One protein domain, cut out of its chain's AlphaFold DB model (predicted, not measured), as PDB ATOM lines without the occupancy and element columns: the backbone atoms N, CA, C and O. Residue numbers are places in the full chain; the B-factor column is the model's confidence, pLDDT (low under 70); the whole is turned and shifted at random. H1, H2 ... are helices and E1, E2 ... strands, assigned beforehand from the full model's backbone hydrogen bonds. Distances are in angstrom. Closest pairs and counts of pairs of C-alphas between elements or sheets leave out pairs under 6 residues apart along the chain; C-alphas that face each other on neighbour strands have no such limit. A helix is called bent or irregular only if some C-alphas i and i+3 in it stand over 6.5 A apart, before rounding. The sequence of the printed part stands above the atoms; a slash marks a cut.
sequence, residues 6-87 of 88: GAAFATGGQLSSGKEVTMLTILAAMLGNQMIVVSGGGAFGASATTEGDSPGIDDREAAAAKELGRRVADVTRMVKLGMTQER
ATOM      1  N   GLY A   6     165.797 208.689 235.466       98.25
ATOM      2  CA  GLY A   6     165.225 209.948 235.001       98.25
ATOM      3  C   GLY A   6     166.072 211.154 235.388       98.25
ATOM      4  O   GLY A   6     166.862 211.103 236.329       98.25
ATOM      5  N   ALA A   7     165.884 212.234 234.639       98.44
ATOM      6  CA  ALA A   7     166.456 213.548 234.886       98.44
ATOM      7  C   ALA A   7     165.454 214.625 234.453       98.44
ATOM      8  O   ALA A   7     164.509 214.325 233.721       98.44
ATOM      9  N   ALA A   8     165.671 215.866 234.879       98.25
ATOM     10  CA  ALA A   8     164.835 217.005 234.519       98.25
ATOM     11  C   ALA A   8     165.631 218.042 233.717       98.25
ATOM     12  O   ALA A   8     166.844 218.165 233.872       98.25
ATOM     13  N   PHE A   9     164.926 218.793 232.878       97.75
ATOM     14  CA  PHE A   9     165.417 220.010 232.244       97.75
ATOM     15  C   PHE A   9     164.281 221.037 232.221       97.75
ATOM     16  O   PHE A   9     163.109 220.652 232.253       97.75
ATOM     17  N   ALA A  10     164.610 222.325 232.190       97.12
ATOM     18  CA  ALA A  10     163.607 223.389 232.162       97.12
ATOM     19  C   ALA A  10     164.096 224.618 231.393       97.12
ATOM     20  O   ALA A  10     165.255 225.013 231.500       97.12
ATOM     21  N   THR A  11     163.198 225.262 230.656       96.06
ATOM     22  CA  THR A  11     163.446 226.577 230.060       96.06
ATOM     23  C   THR A  11     162.721 227.658 230.852       96.06
ATOM     24  O   THR A  11     161.853 227.370 231.680       96.06
ATOM     25  N   GLY A  12     163.082 228.913 230.624       95.12
ATOM     26  CA  GLY A  12     162.367 230.036 231.208       95.12
ATOM     27  C   GLY A  12     162.722 231.354 230.539       95.12
ATOM     28  O   GLY A  12     163.728 231.453 229.844       95.12
ATOM     29  N   GLY A  13     161.881 232.367 230.732       94.31
ATOM     30  CA  GLY A  13     162.025 233.625 229.999       94.31
ATOM     31  C   GLY A  13     163.187 234.511 230.454       94.31
ATOM     32  O   GLY A  13     163.580 235.419 229.737       94.31
ATOM     33  N   GLN A  14     163.754 234.271 231.638       90.62
ATOM     34  CA  GLN A  14     164.867 235.065 232.168       90.62
ATOM     35  C   GLN A  14     165.904 234.160 232.837       90.62
ATOM     36  O   GLN A  14     165.662 232.972 233.079       90.62
ATOM     37  N   LEU A  15     167.075 234.718 233.166       85.69
ATOM     38  CA  LEU A  15     168.152 233.965 233.814       85.69
ATOM     39  C   LEU A  15     167.672 233.309 235.119       85.69
ATOM     40  O   LEU A  15     167.878 232.112 235.296       85.69
ATOM     41  N   SER A  16     166.954 234.062 235.959       86.06
ATOM     42  CA  SER A  16     166.381 233.602 237.231       86.06
ATOM     43  C   SER A  16     164.849 233.593 237.179       86.06
ATOM     44  O   SER A  16     164.177 234.427 237.779       86.06
ATOM     45  N   SER A  17     164.280 232.665 236.405       91.38
ATOM     46  CA  SER A  17     162.827 232.526 236.211       91.38
ATOM     47  C   SER A  17     162.284 231.191 236.737       91.38
ATOM     48  O   SER A  17     161.465 230.543 236.089       91.38
ATOM     49  N   GLY A  18     162.794 230.728 237.883       94.75
ATOM     50  CA  GLY A  18     162.301 229.518 238.553       94.75
ATOM     51  C   GLY A  18     162.666 228.192 237.876       94.75
ATOM     52  O   GLY A  18     162.013 227.180 238.140       94.75
ATOM     53  N   LYS A  19     163.698 228.163 237.022       95.88
ATOM     54  CA  LYS A  19     164.132 226.950 236.302       95.88
ATOM     55  C   LYS A  19     164.605 225.870 237.276       95.88
ATOM     56  O   LYS A  19     164.227 224.708 237.155       95.88
ATOM     57  N   GLU A  20     165.352 226.262 238.303       95.12
ATOM     58  CA  GLU A  20     165.845 225.381 239.361       95.12
ATOM     59  C   GLU A  20     164.705 224.817 240.208       95.12
ATOM     60  O   GLU A  20     164.661 223.615 240.460       95.12
ATOM     61  N   VAL A  21     163.750 225.664 240.603       97.00
ATOM     62  CA  VAL A  21     162.584 225.243 241.396       97.00
ATOM     63  C   VAL A  21     161.709 224.285 240.590       97.00
ATOM     64  O   VAL A  21     161.305 223.245 241.103       97.00
ATOM     65  N   THR A  22     161.476 224.584 239.311       97.88
ATOM     66  CA  THR A  22     160.752 223.702 238.384       97.88
ATOM     67  C   THR A  22     161.430 222.339 238.263       97.88
ATOM     68  O   THR A  22     160.775 221.305 238.363       97.88
ATOM     69  N   MET A  23     162.755 222.302 238.098       97.75
ATOM     70  CA  MET A  23     163.478 221.030 238.068       97.75
ATOM     71  C   MET A  23     163.366 220.290 239.403       97.75
ATOM     72  O   MET A  23     163.062 219.100 239.404       97.75
ATOM     73  N   LEU A  24     163.529 220.967 240.541       97.38
ATOM     74  CA  LEU A  24     163.401 220.343 241.861       97.38
ATOM     75  C   LEU A  24     162.023 219.705 242.086       97.38
ATOM     76  O   LEU A  24     161.961 218.604 242.637       97.38
ATOM     77  N   THR A  25     160.929 220.322 241.631       98.31
ATOM     78  CA  THR A  25     159.587 219.727 241.770       98.31
ATOM     79  C   THR A  25     159.398 218.498 240.878       98.31
ATOM     80  O   THR A  25     158.824 217.503 241.329       98.31
ATOM     81  N   ILE A  26     159.953 218.497 239.659       98.44
ATOM     82  CA  ILE A  26     159.983 217.307 238.790       98.44
ATOM     83  C   ILE A  26     160.781 216.178 239.459       98.44
ATOM     84  O   ILE A  26     160.314 215.038 239.525       98.44
ATOM     85  N   LEU A  27     161.969 216.481 239.990       98.12
ATOM     86  CA  LEU A  27     162.825 215.494 240.652       98.12
ATOM     87  C   LEU A  27     162.162 214.943 241.925       98.12
ATOM     88  O   LEU A  27     162.208 213.736 242.164       98.12
ATOM     89  N   ALA A  28     161.469 215.780 242.703       98.44
ATOM     90  CA  ALA A  28     160.682 215.333 243.852       98.44
ATOM     91  C   ALA A  28     159.575 214.343 243.439       98.44
ATOM     92  O   ALA A  28     159.405 213.298 244.073       98.44
ATOM     93  N   ALA A  29     158.873 214.606 242.332       98.56
ATOM     94  CA  ALA A  29     157.876 213.682 241.792       98.56
ATOM     95  C   ALA A  29     158.497 212.351 241.317       98.56
ATOM     96  O   ALA A  29     157.894 211.286 241.497       98.56
ATOM     97  N   MET A  30     159.712 212.379 240.752       98.56
ATOM     98  CA  MET A  30     160.468 211.171 240.386       98.56
ATOM     99  C   MET A  30     160.833 210.331 241.613       98.56
ATOM    100  O   MET A  30     160.652 209.109 241.594       98.56
ATOM    101  N   LEU A  31     161.289 210.973 242.692       98.38
ATOM    102  CA  LEU A  31     161.579 210.303 243.962       98.38
ATOM    103  C   LEU A  31     160.321 209.650 244.547       98.38
ATOM    104  O   LEU A  31     160.358 208.468 244.890       98.38
ATOM    105  N   GLY A  32     159.181 210.353 244.549       98.50
ATOM    106  CA  GLY A  32     157.888 209.773 244.943       98.50
ATOM    107  C   GLY A  32     157.482 208.561 244.088       98.50
ATOM    108  O   GLY A  32     156.857 207.615 244.566       98.50
ATOM    109  N   ASN A  33     157.920 208.529 242.828       98.50
ATOM    110  CA  ASN A  33     157.718 207.418 241.898       98.50
ATOM    111  C   ASN A  33     158.772 206.300 241.978       98.50
ATOM    112  O   ASN A  33     158.697 205.347 241.183       98.50
ATOM    113  N   GLN A  34     159.702 206.395 242.935       98.44
ATOM    114  CA  GLN A  34     160.779 205.437 243.206       98.44
ATOM    115  C   GLN A  34     161.718 205.259 242.004       98.44
ATOM    116  O   GLN A  34     162.132 204.147 241.666       98.44
ATOM    117  N   MET A  35     161.995 206.364 241.312       98.75
ATOM    118  CA  MET A  35     162.936 206.429 240.196       98.75
ATOM    119  C   MET A  35     164.370 206.661 240.680       98.75
ATOM    120  O   MET A  35     164.602 207.158 241.779       98.75
ATOM    121  N   ILE A  36     165.335 206.332 239.821       98.38
ATOM    122  CA  ILE A  36     166.752 206.653 240.015       98.38
ATOM    123  C   ILE A  36     167.003 208.016 239.370       98.38
ATOM    124  O   ILE A  36     166.899 208.155 238.149       98.38
ATOM    125  N   VAL A  37     167.310 209.019 240.186       97.94
ATOM    126  CA  VAL A  37     167.477 210.401 239.729       97.94
ATOM    127  C   VAL A  37     168.924 210.678 239.319       97.94
ATOM    128  O   VAL A  37     169.868 210.323 240.023       97.94
ATOM    129  N   VAL A  38     169.091 211.331 238.169       97.25
ATOM    130  CA  VAL A  38     170.373 211.715 237.576       97.25
ATOM    131  C   VAL A  38     170.396 213.225 237.322       97.25
ATOM    132  O   VAL A  38     169.462 213.758 236.733       97.25
ATOM    133  N   SER A  39     171.484 213.892 237.723       94.75
ATOM    134  CA  SER A  39     171.787 215.293 237.380       94.75
ATOM    135  C   SER A  39     172.910 215.377 236.334       94.75
ATOM    136  O   SER A  39     173.651 214.411 236.137       94.75
ATOM    137  N   GLY A  40     173.036 216.521 235.664       93.25
ATOM    138  CA  GLY A  40     174.011 216.819 234.613       93.25
ATOM    139  C   GLY A  40     173.590 218.054 233.810       93.25
ATOM    140  O   GLY A  40     172.456 218.509 233.931       93.25
ATOM    141  N   GLY A  41     174.492 218.616 232.999       86.81
ATOM    142  CA  GLY A  41     174.186 219.816 232.201       86.81
ATOM    143  C   GLY A  41     173.900 221.082 233.028       86.81
ATOM    144  O   GLY A  41     173.329 222.034 232.510       86.81
ATOM    145  N   GLY A  42     174.261 221.090 234.313       87.19
ATOM    146  CA  GLY A  42     173.932 222.131 235.289       87.19
ATOM    147  C   GLY A  42     173.939 221.561 236.712       87.19
ATOM    148  O   GLY A  42     174.406 220.442 236.927       87.19
ATOM    149  N   ALA A  43     173.418 222.312 237.690       86.69
ATOM    150  CA  ALA A  43     173.379 221.875 239.093       86.69
ATOM    151  C   ALA A  43     172.352 220.749 239.339       86.69
ATOM    152  O   ALA A  43     172.677 219.711 239.920       86.69
ATOM    153  N   PHE A  44     171.114 220.939 238.870       93.19
ATOM    154  CA  PHE A  44     170.012 219.975 239.027       93.19
ATOM    155  C   PHE A  44     169.650 219.248 237.724       93.19
ATOM    156  O   PHE A  44     169.069 218.165 237.756       93.19
ATOM    157  N   GLY A  45     169.997 219.849 236.589       95.94
ATOM    158  CA  GLY A  45     169.618 219.446 235.243       95.94
ATOM    159  C   GLY A  45     170.001 220.543 234.249       95.94
ATOM    160  O   GLY A  45     170.524 221.588 234.649       95.94
ATOM    161  N   ALA A  46     169.734 220.311 232.968       97.38
ATOM    162  CA  ALA A  46     169.985 221.291 231.922       97.38
ATOM    163  C   ALA A  46     168.903 222.375 231.927       97.38
ATOM    164  O   ALA A  46     167.729 222.099 232.185       97.38
ATOM    165  N   SER A  47     169.282 223.608 231.605       96.50
ATOM    166  CA  SER A  47     168.323 224.703 231.508       96.50
ATOM    167  C   SER A  47     168.662 225.671 230.391       96.50
ATOM    168  O   SER A  47     169.833 225.780 230.038       96.50
ATOM    169  N   ALA A  48     167.655 226.388 229.894       96.06
ATOM    170  CA  ALA A  48     167.837 227.422 228.879       96.06
ATOM    171  C   ALA A  48     167.030 228.691 229.184       96.06
ATOM    172  O   ALA A  48     165.984 228.629 229.842       96.06
ATOM    173  N   THR A  49     167.506 229.841 228.715       95.38
ATOM    174  CA  THR A  49     166.781 231.118 228.759       95.38
ATOM    175  C   THR A  49     166.259 231.434 227.370       95.38
ATOM    176  O   THR A  49     167.056 231.544 226.455       95.38
ATOM    177  N   THR A  50     164.948 231.580 227.184       94.19
ATOM    178  CA  THR A  50     164.356 231.616 225.830       94.19
ATOM    179  C   THR A  50     163.639 232.913 225.469       94.19
ATOM    180  O   THR A  50     163.158 233.019 224.351       94.19
ATOM    181  N   GLU A  51     163.565 233.890 226.376       91.62
ATOM    182  CA  GLU A  51     162.903 235.182 226.131       91.62
ATOM    183  C   GLU A  51     163.827 236.360 226.483       91.62
ATOM    184  O   GLU A  51     164.954 236.177 226.958       91.62
ATOM    185  N   GLY A  52     163.341 237.585 226.258       87.44
ATOM    186  CA  GLY A  52     164.099 238.818 226.464       87.44
ATOM    187  C   GLY A  52     165.154 239.005 225.378       87.44
ATOM    188  O   GLY A  52     164.853 238.868 224.198       87.44
ATOM    189  N   ASP A  53     166.391 239.280 225.783       85.88
ATOM    190  CA  ASP A  53     167.529 239.432 224.865       85.88
ATOM    191  C   ASP A  53     168.149 238.085 224.449       85.88
ATOM    192  O   ASP A  53     169.219 238.041 223.838       85.88
ATOM    193  N   SER A  54     167.511 236.967 224.814       86.56
ATOM    194  CA  SER A  54     167.985 235.641 224.436       86.56
ATOM    195  C   SER A  54     167.831 235.404 222.926       86.56
ATOM    196  O   SER A  54     166.760 235.667 222.374       86.56
ATOM    197  N   PRO A  55     168.835 234.814 222.250       87.75
ATOM    198  CA  PRO A  55     168.693 234.333 220.876       87.75
ATOM    199  C   PRO A  55     167.831 233.054 220.761       87.75
ATOM    200  O   PRO A  55     167.770 232.454 219.688       87.75
ATOM    201  N   GLY A  56     167.193 232.607 221.847       89.56
ATOM    202  CA  GLY A  56     166.572 231.292 221.969       89.56
ATOM    203  C   GLY A  56     167.514 230.313 222.672       89.56
ATOM    204  O   GLY A  56     168.248 230.705 223.570       89.56
ATOM    205  N   ILE A  57     167.488 229.036 222.283       94.44
ATOM    206  CA  ILE A  57     168.410 228.037 222.843       94.44
ATOM    207  C   ILE A  57     169.769 228.180 222.157       94.44
ATOM    208  O   ILE A  57     169.875 227.915 220.957       94.44
ATOM    209  N   ASP A  58     170.797 228.566 222.911       94.06
ATOM    210  CA  ASP A  58     172.154 228.705 222.378       94.06
ATOM    211  C   ASP A  58     172.932 227.369 222.341       94.06
ATOM    212  O   ASP A  58     172.513 226.341 222.885       94.06
ATOM    213  N   ASP A  59     174.102 227.368 221.692       95.88
ATOM    214  CA  ASP A  59     174.942 226.169 221.561       95.88
ATOM    215  C   ASP A  59     175.414 225.610 222.913       95.88
ATOM    216  O   ASP A  59     175.632 224.402 223.047       95.88
ATOM    217  N   ARG A  60     175.583 226.463 223.931       94.38
ATOM    218  CA  ARG A  60     176.021 226.042 225.267       94.38
ATOM    219  C   ARG A  60     174.883 225.348 226.001       94.38
ATOM    220  O   ARG A  60     175.096 224.288 226.586       94.38
ATOM    221  N   GLU A  61     173.682 225.909 225.935       96.00
ATOM    222  CA  GLU A  61     172.460 225.339 226.498       96.00
ATOM    223  C   GLU A  61     172.110 224.011 225.807       96.00
ATOM    224  O   GLU A  61     171.831 223.008 226.474       96.00
ATOM    225  N   ALA A  62     172.232 223.951 224.478       96.75
ATOM    226  CA  ALA A  62     172.054 222.723 223.708       96.75
ATOM    227  C   ALA A  62     173.105 221.656 224.062       96.75
ATOM    228  O   ALA A  62     172.766 220.480 224.245       96.75
ATOM    229  N   ALA A  63     174.378 222.041 224.205       97.06
ATOM    230  CA  ALA A  63     175.441 221.130 224.625       97.06
ATOM    231  C   ALA A  63     175.203 220.589 226.043       97.06
ATOM    232  O   ALA A  63     175.374 219.391 226.280       97.06
ATOM    233  N   ALA A  64     174.747 221.435 226.969       97.19
ATOM    234  CA  ALA A  64     174.402 221.038 228.328       97.19
ATOM    235  C   ALA A  64     173.240 220.028 228.359       97.19
ATOM    236  O   ALA A  64     173.323 219.002 229.042       97.19
ATOM    237  N   ALA A  65     172.188 220.260 227.568       97.75
ATOM    238  CA  ALA A  65     171.077 219.319 227.419       97.75
ATOM    239  C   ALA A  65     171.524 217.984 226.798       97.75
ATOM    240  O   ALA A  65     171.119 216.912 227.259       97.75
ATOM    241  N   LYS A  66     172.406 218.030 225.792       97.94
ATOM    242  CA  LYS A  66     172.979 216.832 225.164       97.94
ATOM    243  C   LYS A  66     173.815 216.017 226.148       97.94
ATOM    244  O   LYS A  66     173.693 214.792 226.179       97.94
ATOM    245  N   GLU A  67     174.625 216.679 226.968       97.62
ATOM    246  CA  GLU A  67     175.423 216.026 228.005       97.62
ATOM    247  C   GLU A  67     174.538 215.362 229.067       97.62
ATOM    248  O   GLU A  67     174.779 214.211 229.442       97.62
ATOM    249  N   LEU A  68     173.456 216.027 229.489       98.44
ATOM    250  CA  LEU A  68     172.475 215.421 230.386       98.44
ATOM    251  C   LEU A  68     171.851 214.161 229.769       98.44
ATOM    252  O   LEU A  68     171.815 213.110 230.411       98.44
ATOM    253  N   GLY A  69     171.398 214.245 228.514       98.38
ATOM    254  CA  GLY A  69     170.814 213.111 227.796       98.38
ATOM    255  C   GLY A  69     171.783 211.932 227.670       98.38
ATOM    256  O   GLY A  69     171.407 210.790 227.952       98.38
ATOM    257  N   ARG A  70     173.049 212.207 227.330       98.25
ATOM    258  CA  ARG A  70     174.116 211.196 227.276       98.25
ATOM    259  C   ARG A  70     174.284 210.506 228.625       98.25
ATOM    260  O   ARG A  70     174.246 209.280 228.696       98.25
ATOM    261  N   ARG A  71     174.373 211.279 229.709       98.12
ATOM    262  CA  ARG A  71     174.525 210.730 231.060       98.12
ATOM    263  C   ARG A  71     173.331 209.866 231.477       98.12
ATOM    264  O   ARG A  71     173.523 208.822 232.097       98.12
ATOM    265  N   VAL A  72     172.102 210.268 231.145       98.56
ATOM    266  CA  VAL A  72     170.898 209.457 231.407       98.56
ATOM    267  C   VAL A  72     170.972 208.121 230.669       98.56
ATOM    268  O   VAL A  72     170.687 207.080 231.269       98.56
ATOM    269  N   ALA A  73     171.386 208.122 229.400       98.56
ATOM    270  CA  ALA A  73     171.547 206.903 228.612       98.56
ATOM    271  C   ALA A  73     172.629 205.979 229.199       98.56
ATOM    272  O   ALA A  73     172.379 204.785 229.386       98.56
ATOM    273  N   ASP A  74     173.785 206.538 229.565       98.44
ATOM    274  CA  ASP A  74     174.900 205.797 230.160       98.44
ATOM    275  C   ASP A  74     174.484 205.134 231.483       98.44
ATOM    276  O   ASP A  74     174.681 203.931 231.673       98.44
ATOM    277  N   VAL A  75     173.816 205.873 232.377       98.31
ATOM    278  CA  VAL A  75     173.313 205.322 233.649       98.31
ATOM    279  C   VAL A  75     172.226 204.277 233.427       98.31
ATOM    280  O   VAL A  75     172.249 203.224 234.064       98.31
ATOM    281  N   THR A  76     171.306 204.512 232.490       98.50
ATOM    282  CA  THR A  76     170.274 203.527 232.129       98.50
ATOM    283  C   THR A  76     170.905 202.218 231.664       98.50
ATOM    284  O   THR A  76     170.488 201.140 232.095       98.50
ATOM    285  N   ARG A  77     171.941 202.300 230.822       98.44
ATOM    286  CA  ARG A  77     172.697 201.137 230.357       98.44
ATOM    287  C   ARG A  77     173.377 200.414 231.519       98.44
ATOM    288  O   ARG A  77     173.242 199.195 231.607       98.44
ATOM    289  N   MET A  78     174.053 201.136 232.414       98.00
ATOM    290  CA  MET A  78     174.711 200.549 233.591       98.00
ATOM    291  C   MET A  78     173.724 199.775 234.473       98.00
ATOM    292  O   MET A  78     173.957 198.603 234.767       98.00
ATOM    293  N   VAL A  79     172.587 200.387 234.819       97.19
ATOM    294  CA  VAL A  79     171.536 199.741 235.624       97.19
ATOM    295  C   VAL A  79     171.001 198.497 234.916       97.19
ATOM    296  O   VAL A  79     170.907 197.428 235.517       97.19
ATOM    297  N   LYS A  80     170.700 198.594 233.615       96.50
ATOM    298  CA  LYS A  80     170.169 197.467 232.838       96.50
ATOM    299  C   LYS A  80     171.140 196.285 232.782       96.50
ATOM    300  O   LYS A  80     170.699 195.139 232.894       96.50
ATOM    301  N   LEU A  81     172.434 196.552 232.596       96.12
ATOM    302  CA  LEU A  81     173.469 195.519 232.564       96.12
ATOM    303  C   LEU A  81     173.621 194.848 233.933       96.12
ATOM    304  O   LEU A  81     173.583 193.621 233.990       96.12
ATOM    305  N   GLY A  82     173.687 195.625 235.020       94.38
ATOM    306  CA  GLY A  82     173.747 195.089 236.385       94.38
ATOM    307  C   GLY A  82     172.580 194.148 236.697       94.38
ATOM    308  O   GLY A  82     172.794 193.002 237.082       94.38
ATOM    309  N   MET A  83     171.349 194.566 236.385       91.00
ATOM    310  CA  MET A  83     170.143 193.746 236.586       91.00
ATOM    311  C   MET A  83     170.110 192.455 235.750       91.00
ATOM    312  O   MET A  83     169.335 191.546 236.044       91.00
ATOM    313  N   THR A  84     170.867 192.395 234.651       89.19
ATOM    314  CA  THR A  84     170.926 191.208 233.784       89.19
ATOM    315  C   THR A  84     171.973 190.211 234.282       89.19
ATOM    316  O   THR A  84     171.761 189.010 234.152       89.19
ATOM    317  N   GLN A  85     173.064 190.699 234.880       80.81
ATOM    318  CA  GLN A  85     174.120 189.868 235.467       80.81
ATOM    319  C   GLN A  85     173.636 189.141 236.728       80.81
ATOM    320  O   GLN A  85     173.957 187.976 236.893       80.81
ATOM    321  N   GLU A  86     172.797 189.769 237.559       70.75
ATOM    322  CA  GLU A  86     172.181 189.117 238.735       70.75
ATOM    323  C   GLU A  86     171.198 187.984 238.387       70.75
ATOM    324  O   GLU A  86     170.810 187.211 239.257       70.75
ATOM    325  N   ARG A  87     170.739 187.899 237.131       68.31
ATOM    326  CA  ARG A  87     169.789 186.870 236.671       68.31
ATOM    327  C   ARG A  87     170.459 185.661 236.013       68.31
ATOM    328  O   ARG A  87     169.738 184.794 235.519       68.31
TER     329      ARG A  87
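This is residues 6 to 87 of the 88 residues of the protein "Flavodoxin family protein" of Nitrospirae bacterium (UniProt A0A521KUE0). Picture a small ribbon of two short parallel strands, E1 and E2, between two helices, with H1 packed along the E1 side and the much longer H2 along the E2 side; both helices run back against the direction of the strands. The far end of H2 and the last printed residues, 80 to 87, stick out free beyond this body. The printed part has 82 residues with two named helices and two named strands, in the order E1, H1, E2, H2 along the chain, and its class is mostly helix. The sheet's order is E1, E2, all parallel. The whole is loose, with a radius of gyration of the C-alphas of 14.8 A, and its spans of 54 by 27 by 14 A make it only just flat.

Begin at the sheet, where E1, residues 9 to 12, and E2, residues 46 to 49, are parallel neighbours with 11 degrees between their directions. Look at C-alphas 11 and 48, which face each other at 4.6 A. Across the pair you will find N 12 and O 48 at 3.0 A and N 48 and O 10 at 3.2 A, both within hydrogen-bond range. From E1 go to H1, residues 19 to 32: the closest C-alphas of the two are those of Ala 10 and Lys 19, 5.5 A apart. E1, H1 and E2 form a strand-helix-strand unit, two parallel neighbour strands with a helix between them along the chain, and its crossover is right-handed. From E2 go to H2, residues 59 to 85: the closest C-alphas are those of Ala 46 and Ala 65, 5.0 A apart. H1 and H2 are apart. In both H1 and H2 every O i to N i+4 pair is within hydrogen-bond range.

Find C-alpha 9 at (165.417, 220.010, 232.244); from there E1 runs 10.5 A to Gly 12. E2 runs 10.8 A from Ala 46 to Thr 49. Find C-alpha 19 at (164.132, 226.950, 236.302), where H1 begins; it runs 20.2 A to Gly 32. H2 begins at C-alpha 59 and runs 38.9 A to C-alpha 85 at (174.120, 189.868, 235.467). Neither helix is bent.

The C-alphas of Asp 53 and Arg 87 are the two farthest apart, at 53.9 A. Residues 80 to 87, of which 80 to 85 belong to H2, stand free; without them the body spans 41 by 24 by 13 A. The link from H1 to E2, residues 33 to 45, is long, and the links E1 to H1 and E2 to H2 are short. The printed part has no cut. The mean pLDDT of the printed part is 94.5, and one residue, Arg 87, is under 70.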